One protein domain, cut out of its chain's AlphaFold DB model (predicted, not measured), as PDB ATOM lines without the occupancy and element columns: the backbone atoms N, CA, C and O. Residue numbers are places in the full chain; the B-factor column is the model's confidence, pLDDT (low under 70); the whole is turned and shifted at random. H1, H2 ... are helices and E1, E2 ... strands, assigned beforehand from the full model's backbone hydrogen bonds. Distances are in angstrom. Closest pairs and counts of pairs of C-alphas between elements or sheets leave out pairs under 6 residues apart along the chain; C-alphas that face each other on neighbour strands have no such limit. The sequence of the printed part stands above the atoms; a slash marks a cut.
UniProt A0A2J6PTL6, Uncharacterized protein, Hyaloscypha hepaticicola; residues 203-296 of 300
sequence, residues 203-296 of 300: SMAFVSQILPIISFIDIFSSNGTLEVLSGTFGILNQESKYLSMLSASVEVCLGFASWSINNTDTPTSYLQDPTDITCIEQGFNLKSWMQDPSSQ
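What this domain is: This is residues 203 to 296 of the 300 residues of an uncharacterized protein of Hyaloscypha hepaticicola (UniProt A0A2J6PTL6). The model is a long arched ribbon with no compact core: a twisted sheet of three strands, E1, E2 and E3, makes one limb, and a thin two-stranded arm, E4 beside E7 and then the hairpin of E5 and E6 at the tip, makes the other. After E7 the chain returns to the sheet, where the short helix H1 only grazes it and residues 289 to 296 stick out. The printed part has 94 residues, with seven named strands followed by one named helix, and its class is mostly strand. The largest sheet has the order E1, E2, E3 and is antiparallel, as are the two-stranded sheets E4 with E7 and E5 with E6. The whole is extended, with a radius of gyration of the C-alphas of 20.8 A and spans of 62 by 39 by 24 A.

Where its parts are: In the largest sheet, E1 is residues 214 to 222, 25.6 A long, and begins at C-alpha 214 at (-12.243, 64.612, -23.927). E2 is residues 225 to 233, 24.8 A, and E3 is residues 241 to 249, 24.0 A. Along the arm, E4 is residues 252 to 254 and E7 residues 278 to 280. E5 is residues 259 to 262, with C-alpha 262 at (5.494, 43.894, 16.138), and E6 is residues 268 to 271. H1, residues 286 to 291, ends at C-alpha 291 at (-11.115, 37.243, -16.983).

How they stand to each other: E1, E2 and E3 form a meander, each strand the antiparallel neighbour of the one before, with E1 and E3 as edge strands. Across the hairpin of E1 and E2, at 159 degrees, N 218 and O 229 are within hydrogen-bond range at 2.8 A. Across the hairpin of E2 and E3, at 166 degrees, N 228 and O 246 are 2.8 A apart. E3 bends by 54 degrees at residue 244 and runs on into E4 across a break of 2 residues, at 40 degrees. E4 and E7 are antiparallel at 147 degrees, with N 278 and O 254 at 2.8 A. E5 and E6 are antiparallel at 157 degrees, with N 260 and O 270 at 2.9 A. E5 is apart from E1, E2 and E3. H1 only grazes the larger sheet with residues 286 to 288; its closest C-alphas with E1 are those of Leu 286 and Ser 221, 5.5 A apart. In H1 every O i to N i+4 pair is within hydrogen-bond range.

The domain as a whole: The two C-alphas farthest apart, those of Asn 237 and Asp 265, are 65.6 A apart. The printed part has no cut, and no link is long. The mean pLDDT of the printed part is 81.3; residues 203 to 212 and residue 236 are under 70.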
ATOM      1  N   SER A 203     -12.973  58.687 -18.477       39.81
ATOM      2  CA  SER A 203     -13.217  60.027 -19.019       39.81
ATOM      3  C   SER A 203     -12.941  61.072 -17.935       39.81
ATOM      4  O   SER A 203     -13.755  61.229 -17.021       39.81
ATOM      5  N   MET A 204     -11.832  61.803 -18.034       39.91
ATOM      6  CA  MET A 204     -11.670  63.061 -17.303       39.91
ATOM      7  C   MET A 204     -12.160  64.191 -18.207       39.91
ATOM      8  O   MET A 204     -11.473  64.609 -19.132       39.91
ATOM      9  N   ALA A 205     -13.381  64.666 -17.969       39.03
ATOM     10  CA  ALA A 205     -13.880  65.863 -18.630       39.03
ATOM     11  C   ALA A 205     -13.413  67.083 -17.829       39.03
ATOM     12  O   ALA A 205     -13.955  67.376 -16.764       39.03
ATOM     13  N   PHE A 206     -12.400  67.793 -18.327       36.84
ATOM     14  CA  PHE A 206     -12.074  69.115 -17.800       36.84
ATOM     15  C   PHE A 206     -13.103  70.102 -18.363       36.84
ATOM     16  O   PHE A 206     -13.150  70.345 -19.570       36.84
ATOM     17  N   VAL A 207     -13.979  70.628 -17.504       34.78
ATOM     18  CA  VAL A 207     -15.016  71.594 -17.899       34.78
ATOM     19  C   VAL A 207     -14.358  72.958 -18.120       34.78
ATOM     20  O   VAL A 207     -14.335  73.811 -17.239       34.78
ATOM     21  N   SER A 208     -13.795  73.156 -19.309       37.00
ATOM     22  CA  SER A 208     -13.560  74.483 -19.879       37.00
ATOM     23  C   SER A 208     -14.782  74.854 -20.718       37.00
ATOM     24  O   SER A 208     -15.263  74.039 -21.503       37.00
ATOM     25  N   GLN A 209     -15.300  76.075 -20.571       44.56
ATOM     26  CA  GLN A 209     -16.471  76.582 -21.310       44.56
ATOM     27  C   GLN A 209     -16.235  76.748 -22.825       44.56
ATOM     28  O   GLN A 209     -17.109  77.221 -23.546       44.56
ATOM     29  N   ILE A 210     -15.075  76.330 -23.328       55.34
ATOM     30  CA  ILE A 210     -14.736  76.294 -24.744       55.34
ATOM     31  C   ILE A 210     -14.519  74.820 -25.088       55.34
ATOM     32  O   ILE A 210     -13.458  74.290 -24.789       55.34
ATOM     33  N   LEU A 211     -15.570  74.179 -25.617       57.38
ATOM     34  CA  LEU A 211     -15.651  72.806 -26.151       57.38
ATOM     35  C   LEU A 211     -14.779  71.747 -25.428       57.38
ATOM     36  O   LEU A 211     -13.566  71.711 -25.629       57.38
ATOM     37  N   PRO A 212     -15.371  70.822 -24.644       64.75
ATOM     38  CA  PRO A 212     -14.596  69.863 -23.867       64.75
ATOM     39  C   PRO A 212     -13.789  68.944 -24.790       64.75
ATOM     40  O   PRO A 212     -14.340  68.077 -25.468       64.75
ATOM     41  N   ILE A 213     -12.468  69.117 -24.791       70.38
ATOM     42  CA  ILE A 213     -11.543  68.105 -25.299       70.38
ATOM     43  C   ILE A 213     -11.614  66.946 -24.308       70.38
ATOM     44  O   ILE A 213     -11.227  67.081 -23.148       70.38
ATOM     45  N   ILE A 214     -12.154  65.814 -24.753       83.31
ATOM     46  CA  ILE A 214     -12.243  64.612 -23.927       83.31
ATOM     47  C   ILE A 214     -10.938  63.845 -24.109       83.31
ATOM     48  O   ILE A 214     -10.678  63.306 -25.189       83.31
ATOM     49  N   SER A 215     -10.118  63.791 -23.063       86.06
ATOM     50  CA  SER A 215      -8.974  62.886 -23.012       86.06
ATOM     51  C   SER A 215      -9.420  61.480 -22.610       86.06
ATOM     52  O   SER A 215     -10.407  61.291 -21.889       86.06
ATOM     53  N   PHE A 216      -8.701  60.482 -23.107       86.00
ATOM     54  CA  PHE A 216      -8.899  59.089 -22.743       86.00
ATOM     55  C   PHE A 216      -7.566  58.370 -22.591       86.00
ATOM     56  O   PHE A 216      -6.544  58.789 -23.138       86.00
ATOM     57  N   ILE A 217      -7.601  57.299 -21.809       91.12
ATOM     58  CA  ILE A 217      -6.480  56.399 -21.587       91.12
ATOM     59  C   ILE A 217      -6.974  55.008 -21.948       91.12
ATOM     60  O   ILE A 217      -8.017  54.588 -21.452       91.12
ATOM     61  N   ASP A 218      -6.216  54.316 -22.786       89.75
ATOM     62  CA  ASP A 218      -6.457  52.929 -23.146       89.75
ATOM     63  C   ASP A 218      -5.294  52.073 -22.680       89.75
ATOM     64  O   ASP A 218      -4.130  52.405 -22.896       89.75
ATOM     65  N   ILE A 219      -5.620  50.964 -22.028       90.88
ATOM     66  CA  ILE A 219      -4.646  50.027 -21.485       90.88
ATOM     67  C   ILE A 219      -4.909  48.676 -22.130       90.88
ATOM     68  O   ILE A 219      -6.018  48.148 -22.048       90.88
ATOM     69  N   PHE A 220      -3.895  48.108 -22.766       91.88
ATOM     70  CA  PHE A 220      -3.968  46.789 -23.380       91.88
ATOM     71  C   PHE A 220      -2.626  46.076 -23.232       91.88
ATOM     72  O   PHE A 220      -1.637  46.661 -22.805       91.88
ATOM     73  N   SER A 221      -2.595  44.783 -23.529       91.88
ATOM     74  CA  SER A 221      -1.361  44.000 -23.494       91.88
ATOM     75  C   SER A 221      -1.139  43.293 -24.818       91.88
ATOM     76  O   SER A 221      -2.069  42.655 -25.327       91.88
ATOM     77  N   SER A 222       0.088  43.322 -25.319       90.38
ATOM     78  CA  SER A 222       0.508  42.595 -26.512       90.38
ATOM     79  C   SER A 222       1.854  41.910 -26.238       90.38
ATOM     80  O   SER A 222       2.789  42.533 -25.746       90.38
ATOM     81  N   ASN A 223       1.947  40.597 -26.485       87.62
ATOM     82  CA  ASN A 223       3.179  39.802 -26.329       87.62
ATOM     83  C   ASN A 223       3.910  39.942 -24.974       87.62
ATOM     84  O   ASN A 223       5.133  39.888 -24.921       87.62
ATOM     85  N   GLY A 224       3.177  40.114 -23.870       84.50
ATOM     86  CA  GLY A 224       3.766  40.289 -22.537       84.50
ATOM     87  C   GLY A 224       4.181  41.707 -22.170       84.50
ATOM     88  O   GLY A 224       4.604  41.963 -21.045       84.50
ATOM     89  N   THR A 225       3.990  42.641 -23.088       87.62
ATOM     90  CA  THR A 225       4.134  44.074 -22.861       87.62
ATOM     91  C   THR A 225       2.773  44.666 -22.523       87.62
ATOM     92  O   THR A 225       1.781  44.383 -23.196       87.62
ATOM     93  N   LEU A 226       2.713  45.476 -21.469       90.44
ATOM     94  CA  LEU A 226       1.575  46.331 -21.161       90.44
ATOM     95  C   LEU A 226       1.776  47.663 -21.873       90.44
ATOM     96  O   LEU A 226       2.808  48.312 -21.709       90.44
ATOM     97  N   GLU A 227       0.777  48.066 -22.638       92.69
ATOM     98  CA  GLU A 227       0.782  49.283 -23.428       92.69
ATOM     99  C   GLU A 227      -0.324  50.206 -22.917       92.69
ATOM    100  O   GLU A 227      -1.494  49.826 -22.818       92.69
ATOM    101  N   VAL A 228       0.068  51.423 -22.554       91.81
ATOM    102  CA  VAL A 228      -0.815  52.497 -22.111       91.81
ATOM    103  C   VAL A 228      -0.779  53.583 -23.171       91.81
ATOM    104  O   VAL A 228       0.225  54.272 -23.353       91.81
ATOM    105  N   LEU A 229      -1.883  53.732 -23.884       91.69
ATOM    106  CA  LEU A 229      -2.094  54.802 -24.840       91.69
ATOM    107  C   LEU A 229      -2.851  55.930 -24.153       91.69
ATOM    108  O   LEU A 229      -3.840  55.689 -23.464       91.69
ATOM    109  N   SER A 230      -2.432  57.169 -24.377       93.31
ATOM    110  CA  SER A 230      -3.261  58.330 -24.058       93.31
ATOM    111  C   SER A 230      -3.672  59.024 -25.344       93.31
ATOM    112  O   SER A 230      -2.893  59.105 -26.298       93.31
ATOM    113  N   GLY A 231      -4.906  59.505 -25.401       91.25
ATOM    114  CA  GLY A 231      -5.457  60.126 -26.593       91.25
ATOM    115  C   GLY A 231      -6.485  61.194 -26.281       91.25
ATOM    116  O   GLY A 231      -6.889  61.406 -25.136       91.25
ATOM    117  N   THR A 232      -6.908  61.878 -27.334       88.56
ATOM    118  CA  THR A 232      -7.999  62.850 -27.299       88.56
ATOM    119  C   THR A 232      -9.040  62.469 -28.331       88.56
ATOM    120  O   THR A 232      -8.702  62.150 -29.477       88.56
ATOM    121  N   PHE A 233     -10.310  62.500 -27.939       82.69
ATOM    122  CA  PHE A 233     -11.397  62.410 -28.901       82.69
ATOM    123  C   PHE A 233     -11.485  63.727 -29.661       82.69
ATOM    124  O   PHE A 233     -11.545  64.799 -29.057       82.69
ATOM    125  N   GLY A 234     -11.489  63.632 -30.987       76.81
ATOM    126  CA  GLY A 234     -11.797  64.770 -31.827       76.81
ATOM    127  C   GLY A 234     -13.234  65.235 -31.587       76.81
ATOM    128  O   GLY A 234     -14.147  64.429 -31.391       76.81
ATOM    129  N   ILE A 235     -13.437  66.547 -31.581       78.62
ATOM    130  CA  ILE A 235     -14.777  67.139 -31.597       78.62
ATOM    131  C   ILE A 235     -15.292  67.058 -33.043       78.62
ATOM    132  O   ILE A 235     -14.505  67.283 -33.957       78.62
ATOM    133  N   LEU A 236     -16.577  66.714 -33.235       65.06
ATOM    134  CA  LEU A 236     -17.349  66.723 -34.500       65.06
ATOM    135  C   LEU A 236     -16.501  66.892 -35.782       65.06
ATOM    136  O   LEU A 236     -16.125  68.004 -36.142       65.06
ATOM    137  N   ASN A 237     -16.267  65.780 -36.487       75.88
ATOM    138  CA  ASN A 237     -15.453  65.648 -37.710       75.88
ATOM    139  C   ASN A 237     -13.926  65.633 -37.522       75.88
ATOM    140  O   ASN A 237     -13.208  65.516 -38.512       75.88
ATOM    141  N   GLN A 238     -13.412  65.702 -36.294       78.81
ATOM    142  CA  GLN A 238     -12.018  65.348 -36.022       78.81
ATOM    143  C   GLN A 238     -11.900  63.867 -35.652       78.81
ATOM    144  O   GLN A 238     -12.658  63.356 -34.825       78.81
ATOM    145  N   GLU A 239     -10.929  63.180 -36.248       85.88
ATOM    146  CA  GLU A 239     -10.593  61.808 -35.874       85.88
ATOM    147  C   GLU A 239      -9.991  61.770 -34.463       85.88
ATOM    148  O   GLU A 239      -9.223  62.647 -34.058       85.88
ATOM    149  N   SER A 240     -10.339  60.738 -33.695       87.88
ATOM    150  CA  SER A 240      -9.667  60.443 -32.430       87.88
ATOM    151  C   SER A 240      -8.196  60.135 -32.685       87.88
ATOM    152  O   SER A 240      -7.879  59.309 -33.543       87.88
ATOM    153  N   LYS A 241      -7.303  60.751 -31.909       90.06
ATOM    154  CA  LYS A 241      -5.859  60.569 -32.062       90.06
ATOM    155  C   LYS A 241      -5.216  60.203 -30.729       90.06
ATOM    156  O   LYS A 241      -5.467  60.854 -29.715       90.06
ATOM    157  N   TYR A 242      -4.349  59.194 -30.755       91.88
ATOM    158  CA  TYR A 242      -3.434  58.904 -29.656       91.88
ATOM    159  C   TYR A 242      -2.284  59.917 -29.655       91.88
ATOM    160  O   TYR A 242      -1.661  60.171 -30.688       91.88
ATOM    161  N   LEU A 243      -2.033  60.519 -28.497       90.12
ATOM    162  CA  LEU A 243      -1.002  61.531 -28.285       90.12
ATOM    163  C   LEU A 243       0.290  60.922 -27.743       90.12
ATOM    164  O   LEU A 243       1.374  61.398 -28.077       90.12
ATOM    165  N   SER A 244       0.189  59.875 -26.925       89.12
ATOM    166  CA  SER A 244       1.353  59.181 -26.382       89.12
ATOM    167  C   SER A 244       1.093  57.691 -26.205       89.12
ATOM    168  O   SER A 244      -0.051  57.248 -26.095       89.12
ATOM    169  N   MET A 245       2.182  56.927 -26.184       92.19
ATOM    170  CA  MET A 245       2.192  55.497 -25.917       92.19
ATOM    171  C   MET A 245       3.320  55.211 -24.932       92.19
ATOM    172  O   MET A 245       4.461  55.605 -25.171       92.19
ATOM    173  N   LEU A 246       2.996  54.535 -23.838       90.56
ATOM    174  CA  LEU A 246       3.950  53.994 -22.882       90.56
ATOM    175  C   LEU A 246       3.877  52.473 -22.971       90.56
ATOM    176  O   LEU A 246       2.786  51.916 -22.904       90.56
ATOM    177  N   SER A 247       5.018  51.807 -23.118       90.00
ATOM    178  CA  SER A 247       5.095  50.346 -23.155       90.00
ATOM    179  C   SER A 247       6.042  49.864 -22.065       90.00
ATOM    180  O   SER A 247       7.115  50.440 -21.878       90.00
ATOM    181  N   ALA A 248       5.635  48.838 -21.327       87.69
ATOM    182  CA  ALA A 248       6.440  48.221 -20.283       87.69
ATOM    183  C   ALA A 248       6.329  46.699 -20.376       87.69
ATOM    184  O   ALA A 248       5.226  46.156 -20.422       87.69
ATOM    185  N   SER A 249       7.467  46.005 -20.385       85.50
ATOM    186  CA  SER A 249       7.475  44.548 -20.243       85.50
ATOM    187  C   SER A 249       7.007  44.185 -18.838       85.50
ATOM    188  O   SER A 249       7.506  44.740 -17.853       85.50
ATOM    189  N   VAL A 250       6.023  43.293 -18.737       83.56
ATOM    190  CA  VAL A 250       5.454  42.888 -17.451       83.56
ATOM    191  C   VAL A 250       5.752  41.420 -17.217       83.56
ATOM    192  O   VAL A 250       5.282  40.549 -17.946       83.56
ATOM    193  N   GLU A 251       6.501  41.149 -16.155       82.25
ATOM    194  CA  GLU A 251       6.688  39.803 -15.626       82.25
ATOM    195  C   GLU A 251       5.666  39.573 -14.506       82.25
ATOM    196  O   GLU A 251       5.486  40.405 -13.609       82.25
ATOM    197  N   VAL A 252       4.967  38.437 -14.546       80.94
ATOM    198  CA  VAL A 252       4.077  38.048 -13.450       80.94
ATOM    199  C   VAL A 252       4.886  37.250 -12.448       80.94
ATOM    200  O   VAL A 252       5.387  36.170 -12.754       80.94
ATOM    201  N   CYS A 253       4.982  37.774 -11.231       83.44
ATOM    202  CA  CYS A 253       5.626  37.079 -10.133       83.44
ATOM    203  C   CYS A 253       4.591  36.538  -9.141       83.44
ATOM    204  O   CYS A 253       3.636  37.222  -8.762       83.44
ATOM    205  N   LEU A 254       4.779  35.285  -8.741       82.62
ATOM    206  CA  LEU A 254       3.986  34.590  -7.733       82.62
ATOM    207  C   LEU A 254       4.845  34.404  -6.484       82.62
ATOM    208  O   LEU A 254       6.030  34.117  -6.595       82.62
ATOM    209  N   GLY A 255       4.251  34.585  -5.311       85.69
ATOM    210  CA  GLY A 255       4.908  34.402  -4.018       85.69
ATOM    211  C   GLY A 255       3.939  34.697  -2.878       85.69
ATOM    212  O   GLY A 255       2.898  35.337  -3.092       85.69
ATOM    213  N   PHE A 256       4.265  34.229  -1.680       83.25
ATOM    214  CA  PHE A 256       3.484  34.453  -0.475       83.25
ATOM    215  C   PHE A 256       3.897  35.769   0.185       83.25
ATOM    216  O   PHE A 256       5.016  35.950   0.653       83.25
ATOM    217  N   ALA A 257       2.953  36.703   0.270       84.62
ATOM    218  CA  ALA A 257       3.120  37.871   1.118       84.62
ATOM    219  C   ALA A 257       2.956  37.450   2.583       84.62
ATOM    220  O   ALA A 257       1.909  36.927   2.970       84.62
ATOM    221  N   SER A 258       3.979  37.691   3.398       85.69
ATOM    222  CA  SER A 258       3.910  37.508   4.846       85.69
ATOM    223  C   SER A 258       3.904  38.861   5.551       85.69
ATOM    224  O   SER A 258       4.401  39.867   5.040       85.69
ATOM    225  N   TRP A 259       3.285  38.890   6.725       89.25
ATOM    226  CA  TRP A 259       3.184  40.077   7.562       89.25
ATOM    227  C   TRP A 259       3.874  39.769   8.881       89.25
ATOM    228  O   TRP A 259       3.575  38.755   9.512       89.25
ATOM    229  N   SER A 260       4.768  40.648   9.323       89.12
ATOM    230  CA  SER A 260       5.263  40.612  10.698       89.12
ATOM    231  C   SER A 260       4.530  41.642  11.529       89.12
ATOM    232  O   SER A 260       4.511  42.827  11.184       89.12
ATOM    233  N   ILE A 261       3.961  41.185  12.636       88.69
ATOM    234  CA  ILE A 261       3.331  42.039  13.634       88.69
ATOM    235  C   ILE A 261       4.346  42.258  14.749       88.69
ATOM    236  O   ILE A 261       4.782  41.304  15.396       88.69
ATOM    237  N   ASN A 262       4.728  43.511  14.967       87.88
ATOM    238  CA  ASN A 262       5.494  43.894  16.138       87.88
ATOM    239  C   ASN A 262       4.517  44.244  17.267       87.88
ATOM    240  O   ASN A 262       3.873  45.291  17.229       87.88
ATOM    241  N   ASN A 263       4.395  43.358  18.256       85.38
ATOM    242  CA  ASN A 263       3.503  43.521  19.410       85.38
ATOM    243  C   ASN A 263       4.129  44.413  20.499       85.38
ATOM    244  O   ASN A 263       4.180  44.036  21.669       85.38
ATOM    245  N   THR A 264       4.650  45.577  20.116       89.75
ATOM    246  CA  THR A 264       4.990  46.645  21.067       89.75
ATOM    247  C   THR A 264       3.727  47.361  21.553       89.75
ATOM    248  O   THR A 264       2.656  47.165  20.979       89.75
ATOM    249  N   ASP A 265       3.851  48.231  22.563       80.62
ATOM    250  CA  ASP A 265       2.739  49.030  23.123       80.62
ATOM    251  C   ASP A 265       1.909  49.763  22.048       80.62
ATOM    252  O   ASP A 265       0.717  50.008  22.226       80.62
ATOM    253  N   THR A 266       2.518  50.058  20.894       85.81
ATOM    254  CA  THR A 266       1.817  50.386  19.648       85.81
ATOM    255  C   THR A 266       2.036  49.278  18.613       85.81
ATOM    256  O   THR A 266       3.148  49.184  18.080       85.81
ATOM    257  N   PRO A 267       1.026  48.437  18.310       81.38
ATOM    258  CA  PRO A 267       1.182  47.355  17.350       81.38
ATOM    259  C   PRO A 267       1.408  47.921  15.949       81.38
ATOM    260  O   PRO A 267       0.600  48.700  15.439       81.38
ATOM    261  N   THR A 268       2.508  47.519  15.318       88.81
ATOM    262  CA  THR A 268       2.811  47.866  13.925       88.81
ATOM    263  C   THR A 268       2.886  46.603  13.078       88.81
ATOM    264  O   THR A 268       3.485  45.601  13.465       88.81
ATOM    265  N   SER A 269       2.247  46.634  11.909       87.88
ATOM    266  CA  SER A 269       2.311  45.561  10.917       87.88
ATOM    267  C   SER A 269       3.220  45.977   9.769       87.88
ATOM    268  O   SER A 269       2.990  47.018   9.148       87.88
ATOM    269  N   TYR A 270       4.210  45.148   9.456       87.38
ATOM    270  CA  TYR A 270       5.088  45.338   8.307       87.38
ATOM    271  C   TYR A 270       4.824  44.235   7.292       87.38
ATOM    272  O   TYR A 270       4.834  43.052   7.640       87.38
ATOM    273  N   LEU A 271       4.597  44.629   6.041       86.88
ATOM    274  CA  LEU A 271       4.621  43.703   4.920       86.88
ATOM    275  C   LEU A 271       6.076  43.288   4.695       86.88
ATOM    276  O   LEU A 271       6.936  44.149   4.509       86.88
ATOM    277  N   GLN A 272       6.356  41.992   4.758       87.31
ATOM    278  CA  GLN A 272       7.696  41.483   4.505       87.31
ATOM    279  C   GLN A 272       7.923  41.333   3.002       87.31
ATOM    280  O   GLN A 272       7.001  41.005   2.251       87.31
ATOM    281  N   ASP A 273       9.167  41.549   2.574       82.81
ATOM    282  CA  ASP A 273       9.581  41.188   1.226       82.81
ATOM    283  C   ASP A 273       9.366  39.680   1.028       82.81
ATOM    284  O   ASP A 273       9.880  38.886   1.825       82.81
ATOM    285  N   PRO A 274       8.617  39.254  -0.006       83.44
ATOM    286  CA  PRO A 274       8.421  37.838  -0.244       83.44
ATOM    287  C   PRO A 274       9.767  37.202  -0.610       83.44
ATOM    288  O   PRO A 274      10.498  37.702  -1.470       83.44
ATOM    289  N   THR A 275      10.118  36.112   0.066       86.19
ATOM    290  CA  THR A 275      11.376  35.375  -0.157       86.19
ATOM    291  C   THR A 275      11.219  34.270  -1.198       86.19
ATOM    292  O   THR A 275      12.200  33.795  -1.763       86.19
ATOM    293  N   ASP A 276       9.980  33.903  -1.490       86.12
ATOM    294  CA  ASP A 276       9.545  32.818  -2.361       86.12
ATOM    295  C   ASP A 276       8.976  33.341  -3.693       86.12
ATOM    296  O   ASP A 276       8.073  32.752  -4.286       86.12
ATOM    297  N   ILE A 277       9.500  34.469  -4.181       88.06
ATOM    298  CA  ILE A 277       9.061  35.048  -5.451       88.06
ATOM    299  C   ILE A 277       9.592  34.209  -6.611       88.06
ATOM    300  O   ILE A 277      10.787  34.222  -6.907       88.06
ATOM    301  N   THR A 278       8.686  33.565  -7.335       89.38
ATOM    302  CA  THR A 278       8.966  32.959  -8.638       89.38
ATOM    303  C   THR A 278       8.302  33.797  -9.721       89.38
ATOM    304  O   THR A 278       7.077  33.909  -9.774       89.38
ATOM    305  N   CYS A 279       9.109  34.416 -10.581       86.31
ATOM    306  CA  CYS A 279       8.611  35.133 -11.751       86.31
ATOM    307  C   CYS A 279       8.467  34.164 -12.920       86.31
ATOM    308  O   CYS A 279       9.381  33.398 -13.219       86.31
ATOM    309  N   ILE A 280       7.296  34.176 -13.550       83.38
ATOM    310  CA  ILE A 280       7.012  33.367 -14.725       83.38
ATOM    311  C   ILE A 280       7.271  34.255 -15.942       83.38
ATOM    312  O   ILE A 280       6.581  35.257 -16.131       83.38
ATOM    313  N   GLU A 281       8.228  33.867 -16.791       77.75
ATOM    314  CA  GLU A 281       8.509  34.498 -18.097       77.75
ATOM    315  C   GLU A 281       7.421  34.171 -19.140       77.75
ATOM    316  O   GLU A 281       7.687  33.902 -20.311       77.75
ATOM    317  N   GLN A 282       6.161  34.135 -18.721       80.38
ATOM    318  CA  GLN A 282       5.039  34.071 -19.643       80.38
ATOM    319  C   GLN A 282       4.630  35.492 -19.982       80.38
ATOM    320  O   GLN A 282       4.562  36.356 -19.108       80.38
ATOM    321  N   GLY A 283       4.330  35.726 -21.258       82.31
ATOM    322  CA  GLY A 283       3.826  37.019 -21.682       82.31
ATOM    323  C   GLY A 283       2.557  37.364 -20.906       82.31
ATOM    324  O   GLY A 283       1.541  36.679 -21.041       82.31
ATOM    325  N   PHE A 284       2.612  38.423 -20.097       84.62
ATOM    326  CA  PHE A 284       1.436  38.990 -19.456       84.62
ATOM    327  C   PHE A 284       0.341  39.288 -20.488       84.62
ATOM    328  O   PHE A 284       0.530  40.052 -21.439       84.62
ATOM    329  N   ASN A 285      -0.823  38.677 -20.282       88.06
ATOM    330  CA  ASN A 285      -2.018  38.923 -21.070       88.06
ATOM    331  C   ASN A 285      -3.082  39.529 -20.153       88.06
ATOM    332  O   ASN A 285      -3.726  38.821 -19.380       88.06
ATOM    333  N   LEU A 286      -3.264  40.845 -20.252       86.75
ATOM    334  CA  LEU A 286      -4.220  41.622 -19.471       86.75
ATOM    335  C   LEU A 286      -5.647  41.098 -19.640       86.75
ATOM    336  O   LEU A 286      -6.394  41.045 -18.668       86.75
ATOM    337  N   LYS A 287      -6.021  40.667 -20.852       86.94
ATOM    338  CA  LYS A 287      -7.359  40.127 -21.117       86.94
ATOM    339  C   LYS A 287      -7.577  38.820 -20.361       86.94
ATOM    340  O   LYS A 287      -8.598  38.682 -19.693       86.94
ATOM    341  N   SER A 288      -6.623  37.895 -20.438       86.50
ATOM    342  CA  SER A 288      -6.681  36.647 -19.673       86.50
ATOM    343  C   SER A 288      -6.681  36.924 -18.172       86.50
ATOM    344  O   SER A 288      -7.478  36.334 -17.453       86.50
ATOM    345  N   TRP A 289      -5.853  37.867 -17.710       85.50
ATOM    346  CA  TRP A 289      -5.776  38.243 -16.300       85.50
ATOM    347  C   TRP A 289      -7.099  38.818 -15.780       85.50
ATOM    348  O   TRP A 289      -7.586  38.359 -14.758       85.50
ATOM    349  N   MET A 290      -7.735  39.753 -16.493       82.69
ATOM    350  CA  MET A 290      -9.020  40.346 -16.080       82.69
ATOM    351  C   MET A 290     -10.187  39.345 -16.079       82.69
ATOM    352  O   MET A 290     -11.183  39.557 -15.390       82.69
ATOM    353  N   GLN A 291     -10.095  38.289 -16.889       86.38
ATOM    354  CA  GLN A 291     -11.115  37.243 -16.983       86.38
ATOM    355  C   GLN A 291     -10.894  36.101 -15.985       86.38
ATOM    356  O   GLN A 291     -11.819  35.322 -15.763       86.38
ATOM    357  N   ASP A 292      -9.709  36.000 -15.384       84.62
ATOM    358  CA  ASP A 292      -9.401  34.986 -14.382       84.62
ATOM    359  C   ASP A 292     -10.183  35.270 -13.081       84.62
ATOM    360  O   ASP A 292      -9.992  36.322 -12.471       84.62
ATOM    361  N   PRO A 293     -11.056  34.364 -12.608       83.25
ATOM    362  CA  PRO A 293     -11.780  34.554 -11.350       83.25
ATOM    363  C   PRO A 293     -10.855  34.786 -10.148       83.25
ATOM    364  O   PRO A 293     -11.249  35.462  -9.200       83.25
ATOM    365  N   SER A 294      -9.627  34.255 -10.180       80.25
ATOM    366  CA  SER A 294      -8.642  34.427  -9.106       80.25
ATOM    367  C   SER A 294      -8.042  35.838  -9.036       80.25
ATOM    368  O   SER A 294      -7.463  36.201  -8.012       80.25
ATOM    369  N   SER A 295      -8.183  36.644 -10.096       76.31
ATOM    370  CA  SER A 295      -7.753  38.049 -10.118       76.31
ATOM    371  C   SER A 295      -8.831  39.011  -9.606       76.31
ATOM    372  O   SER A 295      -8.533  40.175  -9.328       76.31
ATOM    373  N   GLN A 296     -10.077  38.548  -9.462       74.38
ATOM    374  CA  GLN A 296     -11.179  39.355  -8.957       74.38
ATOM    375  C   GLN A 296     -11.132  39.377  -7.429       74.38
ATOM    376  O   GLN A 296     -11.194  38.339  -6.774       74.38
TER     377      GLN A 296